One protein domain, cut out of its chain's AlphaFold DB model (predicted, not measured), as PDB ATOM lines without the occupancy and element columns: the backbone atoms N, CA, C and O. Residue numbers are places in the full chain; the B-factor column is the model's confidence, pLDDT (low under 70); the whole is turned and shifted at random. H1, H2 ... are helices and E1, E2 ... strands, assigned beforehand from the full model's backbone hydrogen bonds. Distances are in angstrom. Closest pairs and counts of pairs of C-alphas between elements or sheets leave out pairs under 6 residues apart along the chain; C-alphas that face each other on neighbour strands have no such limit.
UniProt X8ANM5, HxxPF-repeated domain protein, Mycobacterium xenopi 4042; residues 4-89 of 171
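AT A GLANCE: This is residues 4 to 89 of the 171 residues of the protein "HxxPF-repeated domain protein" of Mycobacterium xenopi 4042 (UniProt X8ANM5). A narrow sheet, the long hairpin of E4 and E5 with E1 beside E4, has H1 beyond one end, and the small hairpin of E2 and E3 lies away from it toward the other. The 86 printed residues, under half in named elements, run H1 E1 E2 E3 E4 E5; the sheet E1 E4 E5 is mixed, the class mostly strand. The whole is only just loose, close to extended, radius of gyration of the C-alphas 17.6 A, spanning 53 by 29 by 24 A.

IN THESE COORDINATES: H1, residues 4 to 10, begins at C-alpha 4 (46.009, -26.730, -96.059). E1 is residues 24 to 28, E2 39 to 41, E3 44 to 46. E4, residues 60 to 68, measures 25.8 A; E5, residues 74 to 83, measures 27.9 A and ends at C-alpha 83 (28.152, -27.211, -81.490).

HOW THE PARTS SIT: E4 is parallel to E1 (N 27 to O 62, 2.8 A) and antiparallel to E5 (N 63 to O 80, 2.9 A). E2 and E3 form an antiparallel hairpin (N 39 to O 46, 2.9 A), apart from E1, E4 and E5. In H1, not on the sheet, every O i to N i+4 pair is within hydrogen-bond range.

THE WHOLE: The printed part has no cut. Links H1 to E1 and E3 to E4 are long. Mean pLDDT of the printed part is 72.2, with 42 residues under 70.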
ATOM      1  N   GLU A   4      45.154 -25.538 -95.966       68.44
ATOM      2  CA  GLU A   4      46.009 -26.730 -96.059       68.44
ATOM      3  C   GLU A   4      47.510 -26.396 -96.002       68.44
ATOM      4  O   GLU A   4      48.273 -27.033 -95.279       68.44
ATOM      5  N   ALA A   5      47.935 -25.321 -96.675       71.38
ATOM      6  CA  ALA A   5      49.336 -24.887 -96.666       71.38
ATOM      7  C   ALA A   5      49.777 -24.310 -95.305       71.38
ATOM      8  O   ALA A   5      50.971 -24.221 -95.012       71.38
ATOM      9  N   LEU A   6      48.824 -23.885 -94.471       68.81
ATOM     10  CA  LEU A   6      49.055 -23.406 -93.108       68.81
ATOM     11  C   LEU A   6      49.224 -24.581 -92.136       68.81
ATOM     12  O   LEU A   6      50.149 -24.567 -91.326       68.81
ATOM     13  N   VAL A   7      48.391 -25.616 -92.268       66.38
ATOM     14  CA  VAL A   7      48.500 -26.869 -91.500       66.38
ATOM     15  C   VAL A   7      49.839 -27.555 -91.769       66.38
ATOM     16  O   VAL A   7      50.521 -27.954 -90.827       66.38
ATOM     17  N   GLU A   8      50.253 -27.631 -93.035       68.44
ATOM     18  CA  GLU A   8      51.522 -28.253 -93.431       68.44
ATOM     19  C   GLU A   8      52.738 -27.529 -92.831       68.44
ATOM     20  O   GLU A   8      53.678 -28.166 -92.363       68.44
ATOM     21  N   ARG A   9      52.700 -26.190 -92.769       72.31
ATOM     22  CA  ARG A   9      53.783 -25.383 -92.183       72.31
ATOM     23  C   ARG A   9      53.835 -25.438 -90.662       72.31
ATOM     24  O   ARG A   9      54.923 -25.339 -90.102       72.31
ATOM     25  N   LEU A  10      52.684 -25.523 -90.001       69.25
ATOM     26  CA  LEU A  10      52.606 -25.551 -88.540       69.25
ATOM     27  C   LEU A  10      52.819 -26.961 -87.970       69.25
ATOM     28  O   LEU A  10      53.187 -27.076 -86.806       69.25
ATOM     29  N   ASN A  11      52.604 -28.007 -88.778       67.88
ATOM     30  CA  ASN A  11      52.722 -29.426 -88.423       67.88
ATOM     31  C   ASN A  11      52.220 -29.761 -86.997       67.88
ATOM     32  O   ASN A  11      52.969 -30.331 -86.195       67.88
ATOM     33  N   PRO A  12      50.978 -29.378 -86.636       66.19
ATOM     34  CA  PRO A  12      50.444 -29.655 -85.311       66.19
ATOM     35  C   PRO A  12      50.302 -31.166 -85.095       66.19
ATOM     36  O   PRO A  12      50.049 -31.927 -86.035       66.19
ATOM     37  N   ALA A  13      50.441 -31.613 -83.844       61.22
ATOM     38  CA  ALA A  13      50.200 -33.006 -83.489       61.22
ATOM     39  C   ALA A  13      48.785 -33.406 -83.933       61.22
ATOM     40  O   ALA A  13      47.799 -32.778 -83.547       61.22
ATOM     41  N   ARG A  14      48.682 -34.433 -84.784       56.41
ATOM     42  CA  ARG A  14      47.384 -34.892 -85.281       56.41
ATOM     43  C   ARG A  14      46.559 -35.431 -84.121       56.41
ATOM     44  O   ARG A  14      46.969 -36.377 -83.453       56.41
ATOM     45  N   SER A  15      45.376 -34.861 -83.948       59.78
ATOM     46  CA  SER A  15      44.351 -35.363 -83.046       59.78
ATOM     47  C   SER A  15      43.150 -35.833 -83.855       59.78
ATOM     48  O   SER A  15      42.732 -35.166 -84.798       59.78
ATOM     49  N   LEU A  16      42.596 -36.988 -83.485       56.88
ATOM     50  CA  LEU A  16      41.336 -37.489 -84.042       56.88
ATOM     51  C   LEU A  16      40.110 -36.937 -83.294       56.88
ATOM     52  O   LEU A  16      38.987 -37.226 -83.690       56.88
ATOM     53  N   THR A  17      40.309 -36.182 -82.207       57.19
ATOM     54  CA  THR A  17      39.224 -35.742 -81.313       57.19
ATOM     55  C   THR A  17      38.903 -34.254 -81.396       57.19
ATOM     56  O   THR A  17      37.852 -33.857 -80.901       57.19
ATOM     57  N   HIS A  18      39.752 -33.434 -82.019       60.34
ATOM     58  CA  HIS A  18      39.532 -31.994 -82.171       60.34
ATOM     59  C   HIS A  18      40.219 -31.457 -83.427       60.34
ATOM     60  O   HIS A  18      41.176 -32.043 -83.938       60.34
ATOM     61  N   HIS A  19      39.724 -30.323 -83.915       58.41
ATOM     62  CA  HIS A  19      40.281 -29.657 -85.082       58.41
ATOM     63  C   HIS A  19      41.661 -29.041 -84.746       58.41
ATOM     64  O   HIS A  19      41.815 -28.418 -83.695       58.41
ATOM     65  N   PRO A  20      42.688 -29.201 -85.605       59.50
ATOM     66  CA  PRO A  20      44.095 -29.036 -85.216       59.50
ATOM     67  C   PRO A  20      44.565 -27.590 -84.991       59.50
ATOM     68  O   PRO A  20      45.679 -27.397 -84.512       59.50
ATOM     69  N   LEU A  21      43.771 -26.579 -85.366       61.25
ATOM     70  CA  LEU A  21      44.191 -25.165 -85.315       61.25
ATOM     71  C   LEU A  21      43.168 -24.213 -84.692       61.25
ATOM     72  O   LEU A  21      43.550 -23.217 -84.089       61.25
ATOM     73  N   VAL A  22      41.877 -24.495 -84.853       67.69
ATOM     74  CA  VAL A  22      40.785 -23.656 -84.341       67.69
ATOM     75  C   VAL A  22      39.649 -24.553 -83.887       67.69
ATOM     76  O   VAL A  22      39.244 -25.439 -84.634       67.69
ATOM     77  N   GLN A  23      39.166 -24.336 -82.666       74.81
ATOM     78  CA  GLN A  23      38.049 -25.086 -82.077       74.81
ATOM     79  C   GLN A  23      36.749 -24.279 -82.070       74.81
ATOM     80  O   GLN A  23      35.668 -24.864 -82.065       74.81
ATOM     81  N   VAL A  24      36.867 -22.947 -82.110       83.31
ATOM     82  CA  VAL A  24      35.747 -22.007 -82.114       83.31
ATOM     83  C   VAL A  24      35.837 -21.119 -83.349       83.31
ATOM     84  O   VAL A  24      36.903 -20.571 -83.640       83.31
ATOM     85  N   MET A  25      34.723 -20.959 -84.058       86.00
ATOM     86  CA  MET A  25      34.609 -20.057 -85.202       86.00
ATOM     87  C   MET A  25      33.487 -19.051 -84.974       86.00
ATOM     88  O   MET A  25      32.408 -19.411 -84.516       86.00
ATOM     89  N   LEU A  26      33.743 -17.794 -85.327       88.31
ATOM     90  CA  LEU A  26      32.721 -16.762 -85.437       88.31
ATOM     91  C   LEU A  26      32.670 -16.316 -86.893       88.31
ATOM     92  O   LEU A  26      33.651 -15.800 -87.431       88.31
ATOM     93  N   ALA A  27      31.530 -16.550 -87.528       87.38
ATOM     94  CA  ALA A  27      31.239 -16.129 -88.881       87.38
ATOM     95  C   ALA A  27      30.198 -15.012 -88.843       87.38
ATOM     96  O   ALA A  27      29.115 -15.174 -88.281       87.38
ATOM     97  N   TRP A  28      30.534 -13.890 -89.472       86.69
ATOM     98  CA  TRP A  28      29.598 -12.805 -89.726       86.69
ATOM     99  C   TRP A  28      29.113 -12.910 -91.167       86.69
ATOM    100  O   TRP A  28      29.903 -12.767 -92.104       86.69
ATOM    101  N   GLN A  29      27.838 -13.224 -91.352       74.75
ATOM    102  CA  GLN A  29      27.231 -13.422 -92.660       74.75
ATOM    103  C   GLN A  29      26.072 -12.447 -92.794       74.75
ATOM    104  O   GLN A  29      25.025 -12.638 -92.201       74.75
ATOM    105  N   ASN A  30      26.265 -11.395 -93.583       67.00
ATOM    106  CA  ASN A  30      25.201 -10.460 -93.937       67.00
ATOM    107  C   ASN A  30      24.652 -10.847 -95.318       67.00
ATOM    108  O   ASN A  30      24.847 -10.118 -96.292       67.00
ATOM    109  N   LEU A  31      24.058 -12.041 -95.446       61.94
ATOM    110  CA  LEU A  31      23.434 -12.441 -96.709       61.94
ATOM    111  C   LEU A  31      21.999 -11.884 -96.774       61.94
ATOM    112  O   LEU A  31      21.240 -12.075 -95.825       61.94
ATOM    113  N   PRO A  32      21.577 -11.269 -97.899       54.19
ATOM    114  CA  PRO A  32      20.277 -10.589 -98.013       54.19
ATOM    115  C   PRO A  32      19.051 -11.472 -97.731       54.19
ATOM    116  O   PRO A  32      17.954 -10.971 -97.513       54.19
ATOM    117  N   TRP A  33      19.220 -12.794 -97.784       55.94
ATOM    118  CA  TRP A  33      18.158 -13.795 -97.695       55.94
ATOM    119  C   TRP A  33      18.088 -14.526 -96.346       55.94
ATOM    120  O   TRP A  33      17.289 -15.443 -96.213       55.94
ATOM    121  N   GLN A  34      18.920 -14.177 -95.356       54.09
ATOM    122  CA  GLN A  34      18.950 -14.887 -94.065       54.09
ATOM    123  C   GLN A  34      17.774 -14.548 -93.135       54.09
ATOM    124  O   GLN A  34      17.386 -15.394 -92.337       54.09
ATOM    125  N   ASP A  35      17.174 -13.365 -93.289       52.19
ATOM    126  CA  ASP A  35      15.957 -12.934 -92.576       52.19
ATOM    127  C   ASP A  35      14.747 -12.750 -93.506       52.19
ATOM    128  O   ASP A  35      13.665 -12.367 -93.062       52.19
ATOM    129  N   SER A  36      14.909 -13.003 -94.807       52.94
ATOM    130  CA  SER A  36      13.813 -12.843 -95.759       52.94
ATOM    131  C   SER A  36      12.906 -14.081 -95.701       52.94
ATOM    132  O   SER A  36      13.424 -15.193 -95.837       52.94
ATOM    133  N   PRO A  37      11.574 -13.932 -95.524       48.50
ATOM    134  CA  PRO A  37      10.635 -15.064 -95.475       48.50
ATOM    135  C   PRO A  37      10.672 -15.915 -96.751       48.50
ATOM    136  O   PRO A  37      10.291 -17.081 -96.748       48.50
ATOM    137  N   GLY A  38      11.220 -15.355 -97.821       54.22
ATOM    138  CA  GLY A  38      11.675 -16.074 -98.982       54.22
ATOM    139  C   GLY A  38      12.218 -15.092-100.003       54.22
ATOM    140  O   GLY A  38      11.871 -13.911-100.000       54.22
ATOM    141  N   LEU A  39      13.086 -15.565-100.890       56.56
ATOM    142  CA  LEU A  39      13.480 -14.766-102.042       56.56
ATOM    143  C   LEU A  39      12.318 -14.805-103.042       56.56
ATOM    144  O   LEU A  39      11.966 -15.882-103.525       56.56
ATOM    145  N   THR A  40      11.699 -13.660-103.335       57.69
ATOM    146  CA  THR A  40      10.658 -13.579-104.366       57.69
ATOM    147  C   THR A  40      11.309 -13.357-105.727       57.69
ATOM    148  O   THR A  40      11.963 -12.346-105.981       57.69
ATOM    149  N   LEU A  41      11.168 -14.335-106.620       61.94
ATOM    150  CA  LEU A  41      11.652 -14.255-107.995       61.94
ATOM    151  C   LEU A  41      10.445 -14.131-108.933       61.94
ATOM    152  O   LEU A  41       9.981 -15.110-109.516       61.94
ATOM    153  N   GLY A  42       9.894 -12.918-109.030       75.44
ATOM    154  CA  GLY A  42       8.600 -12.690-109.685       75.44
ATOM    155  C   GLY A  42       7.471 -13.324-108.873       75.44
ATOM    156  O   GLY A  42       7.306 -12.991-107.704       75.44
ATOM    157  N   ASP A  43       6.748 -14.270-109.472       76.31
ATOM    158  CA  ASP A  43       5.635 -14.987-108.827       76.31
ATOM    159  C   ASP A  43       6.096 -16.216-108.008       76.31
ATOM    160  O   ASP A  43       5.270 -16.972-107.498       76.31
ATOM    161  N   LEU A  44       7.411 -16.461-107.914       63.06
ATOM    162  CA  LEU A  44       7.991 -17.607-107.209       63.06
ATOM    163  C   LEU A  44       8.472 -17.213-105.809       63.06
ATOM    164  O   LEU A  44       9.375 -16.389-105.675       63.06
ATOM    165  N   GLU A  45       7.929 -17.868-104.786       72.31
ATOM    166  CA  GLU A  45       8.371 -17.746-103.395       72.31
ATOM    167  C   GLU A  45       9.401 -18.840-103.066       72.31
ATOM    168  O   GLU A  45       9.108 -20.035-103.151       72.31
ATOM    169  N   VAL A  46      10.631 -18.442-102.719       66.81
ATOM    170  CA  VAL A  46      11.713 -19.367-102.346       66.81
ATOM    171  C   VAL A  46      11.950 -19.313-100.843       66.81
ATOM    172  O   VAL A  46      12.636 -18.414-100.367       66.81
ATOM    173  N   VAL A  47      11.445 -20.300-100.102       64.88
ATOM    174  CA  VAL A  47      11.688 -20.429 -98.656       64.88
ATOM    175  C   VAL A  47      12.940 -21.288 -98.411       64.88
ATOM    176  O   VAL A  47      13.017 -22.404 -98.939       64.88
ATOM    177  N   PRO A  48      13.927 -20.824 -97.621       58.44
ATOM    178  CA  PRO A  48      15.084 -21.635 -97.261       58.44
ATOM    179  C   PRO A  48      14.653 -22.880 -96.476       58.44
ATOM    180  O   PRO A  48      13.988 -22.770 -95.447       58.44
ATOM    181  N   LEU A  49      15.066 -24.067 -96.926       61.81
ATOM    182  CA  LEU A  49      14.934 -25.285 -96.131       61.81
ATOM    183  C   LEU A  49      16.205 -25.450 -95.282       61.81
ATOM    184  O   LEU A  49      17.273 -25.696 -95.855       61.81
ATOM    185  N   PRO A  50      16.136 -25.323 -93.945       60.34
ATOM    186  CA  PRO A  50      17.294 -25.563 -93.098       60.34
ATOM    187  C   PRO A  50      17.712 -27.031 -93.225       60.34
ATOM    188  O   PRO A  50      16.936 -27.948 -92.959       60.34
ATOM    189  N   VAL A  51      18.949 -27.256 -93.665       60.09
ATOM    190  CA  VAL A  51      19.543 -28.593 -93.694       60.09
ATOM    191  C   VAL A  51      20.184 -28.836 -92.337       60.09
ATOM    192  O   VAL A  51      21.162 -28.177 -91.987       60.09
ATOM    193  N   GLU A  52      19.655 -29.793 -91.579       53.94
ATOM    194  CA  GLU A  52      20.306 -30.260 -90.357       53.94
ATOM    195  C   GLU A  52      21.608 -30.989 -90.713       53.94
ATOM    196  O   GLU A  52      21.635 -32.190 -90.999       53.94
ATOM    197  N   SER A  53      22.717 -30.254 -90.707       54.06
ATOM    198  CA  SER A  53      24.043 -30.857 -90.722       54.06
ATOM    199  C   SER A  53      24.266 -31.529 -89.369       54.06
ATOM    200  O   SER A  53      24.604 -30.881 -88.387       54.06
ATOM    201  N   ARG A  54      24.103 -32.854 -89.297       51.44
ATOM    202  CA  ARG A  54      24.424 -33.654 -88.094       51.44
ATOM    203  C   ARG A  54      25.934 -33.796 -87.842       51.44
ATOM    204  O   ARG A  54      26.364 -34.738 -87.181       51.44
ATOM    205  N   SER A  55      26.753 -32.916 -88.414       54.69
ATOM    206  CA  SER A  55      28.205 -32.936 -88.279       54.69
ATOM    207  C   SER A  55      28.722 -31.539 -87.956       54.69
ATOM    208  O   SER A  55      28.958 -30.743 -88.868       54.69
ATOM    209  N   ALA A  56      28.964 -31.282 -86.673       59.41
ATOM    210  CA  ALA A  56      29.720 -30.120 -86.243       59.41
ATOM    211  C   ALA A  56      31.194 -30.331 -86.614       59.41
ATOM    212  O   ALA A  56      31.879 -31.212 -86.090       59.41
ATOM    213  N   ARG A  57      31.674 -29.558 -87.593       65.38
ATOM    214  CA  ARG A  57      33.060 -29.644 -88.101       65.38
ATOM    215  C   ARG A  57      34.085 -29.027 -87.141       65.38
ATOM    216  O   ARG A  57      35.279 -29.280 -87.279       65.38
ATOM    217  N   MET A  58      33.613 -28.213 -86.201       73.88
ATOM    218  CA  MET A  58      34.367 -27.585 -85.115       73.88
ATOM    219  C   MET A  58      33.609 -27.790 -83.801       73.88
ATOM    220  O   MET A  58      32.447 -28.189 -83.825       73.88
ATOM    221  N   ASP A  59      34.251 -27.524 -82.662       82.94
ATOM    222  CA  ASP A  59      33.622 -27.746 -81.358       82.94
ATOM    223  C   ASP A  59      32.471 -26.747 -81.116       82.94
ATOM    224  O   ASP A  59      31.438 -27.135 -80.568       82.94
ATOM    225  N   LEU A  60      32.615 -25.497 -81.586       86.44
ATOM    226  CA  LEU A  60      31.595 -24.444 -81.496       86.44
ATOM    227  C   LEU A  60      31.684 -23.459 -82.678       86.44
ATOM    228  O   LEU A  60      32.762 -22.966 -83.012       86.44
ATOM    229  N   VAL A  61      30.556 -23.127 -83.302       87.75
ATOM    230  CA  VAL A  61      30.476 -22.181 -84.423       87.75
ATOM    231  C   VAL A  61      29.332 -21.203 -84.199       87.75
ATOM    232  O   VAL A  61      28.174 -21.605 -84.161       87.75
ATOM    233  N   PHE A  62      29.650 -19.914 -84.119       88.50
ATOM    234  CA  PHE A  62      28.675 -18.827 -84.141       88.50
ATOM    235  C   PHE A  62      28.500 -18.335 -85.575       88.50
ATOM    236  O   PHE A  62      29.467 -17.898 -86.197       88.50
ATOM    237  N   ASN A  63      27.273 -18.363 -86.083       87.50
ATOM    238  CA  ASN A  63      26.897 -17.713 -87.333       87.50
ATOM    239  C   ASN A  63      25.982 -16.543 -86.990       87.50
ATOM    240  O   ASN A  63      24.859 -16.775 -86.551       87.50
ATOM    241  N   LEU A  64      26.464 -15.316 -87.162       88.44
ATOM    242  CA  LEU A  64      25.759 -14.087 -86.798       88.44
ATOM    243  C   LEU A  64      25.516 -13.217 -88.034       88.44
ATOM    244  O   LEU A  64      26.332 -13.210 -88.957       88.44
ATOM    245  N   ALA A  65      24.411 -12.484 -88.026       86.56
ATOM    246  CA  ALA A  65      23.960 -11.611 -89.099       86.56
ATOM    247  C   ALA A  65      23.263 -10.373 -88.527       86.56
ATOM    248  O   ALA A  65      22.597 -10.441 -87.487       86.56
ATOM    249  N   GLU A  66      23.375  -9.247 -89.226       86.44
ATOM    250  CA  GLU A  66      22.544  -8.072 -88.959       86.44
ATOM    251  C   GLU A  66      21.121  -8.318 -89.444       86.44
ATOM    252  O   GLU A  66      20.901  -8.704 -90.594       86.44
ATOM    253  N   ARG A  67      20.159  -8.040 -88.570       82.94
ATOM    254  CA  ARG A  67      18.739  -8.112 -88.881       82.94
ATOM    255  C   ARG A  67      18.239  -6.733 -89.253       82.94
ATOM    256  O   ARG A  67      18.594  -5.740 -88.616       82.94
ATOM    257  N   TRP A  68      17.351  -6.690 -90.233       83.25
ATOM    258  CA  TRP A  68      16.729  -5.466 -90.720       83.25
ATOM    259  C   TRP A  68      15.214  -5.642 -90.729       83.25
ATOM    260  O   TRP A  68      14.710  -6.731 -91.002       83.25
ATOM    261  N   THR A  69      14.476  -4.585 -90.408       82.31
ATOM    262  CA  THR A  69      13.018  -4.580 -90.558       82.31
ATOM    263  C   THR A  69      12.629  -4.512 -92.038       82.31
ATOM    264  O   THR A  69      13.433  -4.134 -92.891       82.31
ATOM    265  N   GLU A  70      11.358  -4.783 -92.354       79.38
ATOM    266  CA  GLU A  70      10.807  -4.590 -93.709       79.38
ATOM    267  C   GLU A  70      10.957  -3.145 -94.219       79.38
ATOM    268  O   GLU A  70      11.013  -2.902 -95.422       79.38
ATOM    269  N   THR A  71      11.052  -2.174 -93.304       82.31
ATOM    270  CA  THR A  71      11.258  -0.754 -93.619       82.31
ATOM    271  C   THR A  71      12.731  -0.379 -93.796       82.31
ATOM    272  O   THR A  71      13.017   0.781 -94.075       82.31
ATOM    273  N   GLY A  72      13.661  -1.331 -93.643       81.69
ATOM    274  CA  GLY A  72      15.103  -1.106 -93.764       81.69
ATOM    275  C   GLY A  72      15.765  -0.507 -92.520       81.69
ATOM    276  O   GLY A  72      16.873   0.008 -92.622       81.69
ATOM    277  N   GLU A  73      15.115  -0.569 -91.356       87.12
ATOM    278  CA  GLU A  73      15.698  -0.103 -90.090       87.12
ATOM    279  C   GLU A  73      16.480  -1.236 -89.401       87.12
ATOM    280  O   GLU A  73      16.085  -2.402 -89.515       87.12
ATOM    281  N   PRO A  74      17.560  -0.938 -88.653       86.25
ATOM    282  CA  PRO A  74      18.288  -1.952 -87.895       86.25
ATOM    283  C   PRO A  74      17.387  -2.633 -86.853       86.25
ATOM    284  O   PRO A  74      16.828  -1.979 -85.974       86.25
ATOM    285  N   ALA A  75      17.282  -3.961 -86.915       86.81
ATOM    286  CA  ALA A  75      16.498  -4.795 -85.995       86.81
ATOM    287  C   ALA A  75      17.373  -5.609 -85.020       86.81
ATOM    288  O   ALA A  75      16.882  -6.495 -84.319       86.81
ATOM    289  N   GLY A  76      18.673  -5.307 -84.964       87.56
ATOM    290  CA  GLY A  76      19.641  -5.957 -84.082       87.56
ATOM    291  C   GLY A  76      20.475  -7.023 -84.790       87.56
ATOM    292  O   GLY A  76      20.634  -7.002 -86.006       87.56
ATOM    293  N   ILE A  77      21.041  -7.943 -84.013       88.44
ATOM    294  CA  ILE A  77      21.898  -9.032 -84.500       88.44
ATOM    295  C   ILE A  77      21.208 -10.349 -84.157       88.44
ATOM    296  O   ILE A  77      20.738 -10.528 -83.033       88.44
ATOM    297  N   GLY A  78      21.141 -11.268 -85.113       86.06
ATOM    298  CA  GLY A  78      20.613 -12.614 -84.913       86.06
ATOM    299  C   GLY A  78      21.501 -13.661 -85.556       86.06
ATOM    300  O   GLY A  78      22.533 -13.345 -86.139       86.06
ATOM    301  N   GLY A  79      21.112 -14.924 -85.429       84.69
ATOM    302  CA  GLY A  79      21.901 -16.016 -85.969       84.69
ATOM    303  C   GLY A  79      21.669 -17.334 -85.254       84.69
ATOM    304  O   GLY A  79      20.672 -17.512 -84.556       84.69
ATOM    305  N   GLY A  80      22.610 -18.256 -85.437       86.69
ATOM    306  CA  GLY A  80      22.565 -19.588 -84.850       86.69
ATOM    307  C   GLY A  80      23.935 -20.059 -84.387       86.69
ATOM    308  O   GLY A  80      24.972 -19.603 -84.878       86.69
ATOM    309  N   VAL A  81      23.922 -20.997 -83.444       88.62
ATOM    310  CA  VAL A  81      25.126 -21.627 -82.908       88.62
ATOM    311  C   VAL A  81      25.076 -23.121 -83.193       88.62
ATOM    312  O   VAL A  81      24.109 -23.792 -82.845       88.62
ATOM    313  N   GLU A  82      26.118 -23.639 -83.836       87.50
ATOM    314  CA  GLU A  82      26.321 -25.069 -84.067       87.50
ATOM    315  C   GLU A  82      27.423 -25.562 -83.133       87.50
ATOM    316  O   GLU A  82      28.470 -24.926 -83.007       87.50
ATOM    317  N   PHE A  83      27.200 -26.689 -82.462       86.06
ATOM    318  CA  PHE A  83      28.152 -27.211 -81.490       86.06
ATOM    319  C   PHE A  83      28.175 -28.730 -81.460       86.06
ATOM    320  O   PHE A  83      27.232 -29.420 -81.852       86.06
ATOM    321  N   ARG A  84      29.291 -29.249 -80.959       85.69
ATOM    322  CA  ARG A  84      29.497 -30.673 -80.720       85.69
ATOM    323  C   ARG A  84      28.851 -31.113 -79.413       85.69
ATOM    324  O   ARG A  84      29.286 -30.710 -78.338       85.69
ATOM    325  N   THR A  85      27.848 -31.984 -79.505       86.12
ATOM    326  CA  THR A  85      27.081 -32.463 -78.341       86.12
ATOM    327  C   THR A  85      27.853 -33.416 -77.425       86.12
ATOM    328  O   THR A  85      27.406 -33.712 -76.325       86.12
ATOM    329  N   ASP A  86      28.995 -33.942 -77.875       83.62
ATOM    330  CA  ASP A  86      29.913 -34.732 -77.051       83.62
ATOM    331  C   ASP A  86      30.839 -33.861 -76.181       83.62
ATOM    332  O   ASP A  86      31.495 -34.383 -75.281       83.62
ATOM    333  N   VAL A  87      30.874 -32.547 -76.433       83.88
ATOM    334  CA  VAL A  87      31.672 -31.560 -75.685       83.88
ATOM    335  C   VAL A  87      30.778 -30.582 -74.926       83.88
ATOM    336  O   VAL A  87      31.059 -30.264 -73.773       83.88
ATOM    337  N   PHE A  88      29.705 -30.115 -75.563       86.25
ATOM    338  CA  PHE A  88      28.795 -29.120 -75.015       86.25
ATOM    339  C   PHE A  88      27.370 -29.654 -74.928       86.25
ATOM    340  O   PHE A  88      26.891 -30.348 -75.823       86.25
ATOM    341  N   ASP A  89      26.668 -29.261 -73.874       89.56
ATOM    342  CA  ASP A  89      25.218 -29.384 -73.789       89.56
ATOM    343  C   ASP A  89      24.548 -28.032 -74.115       89.56
ATOM    344  O   ASP A  89      25.218 -26.991 -74.091       89.56
TER     345      ASP A  89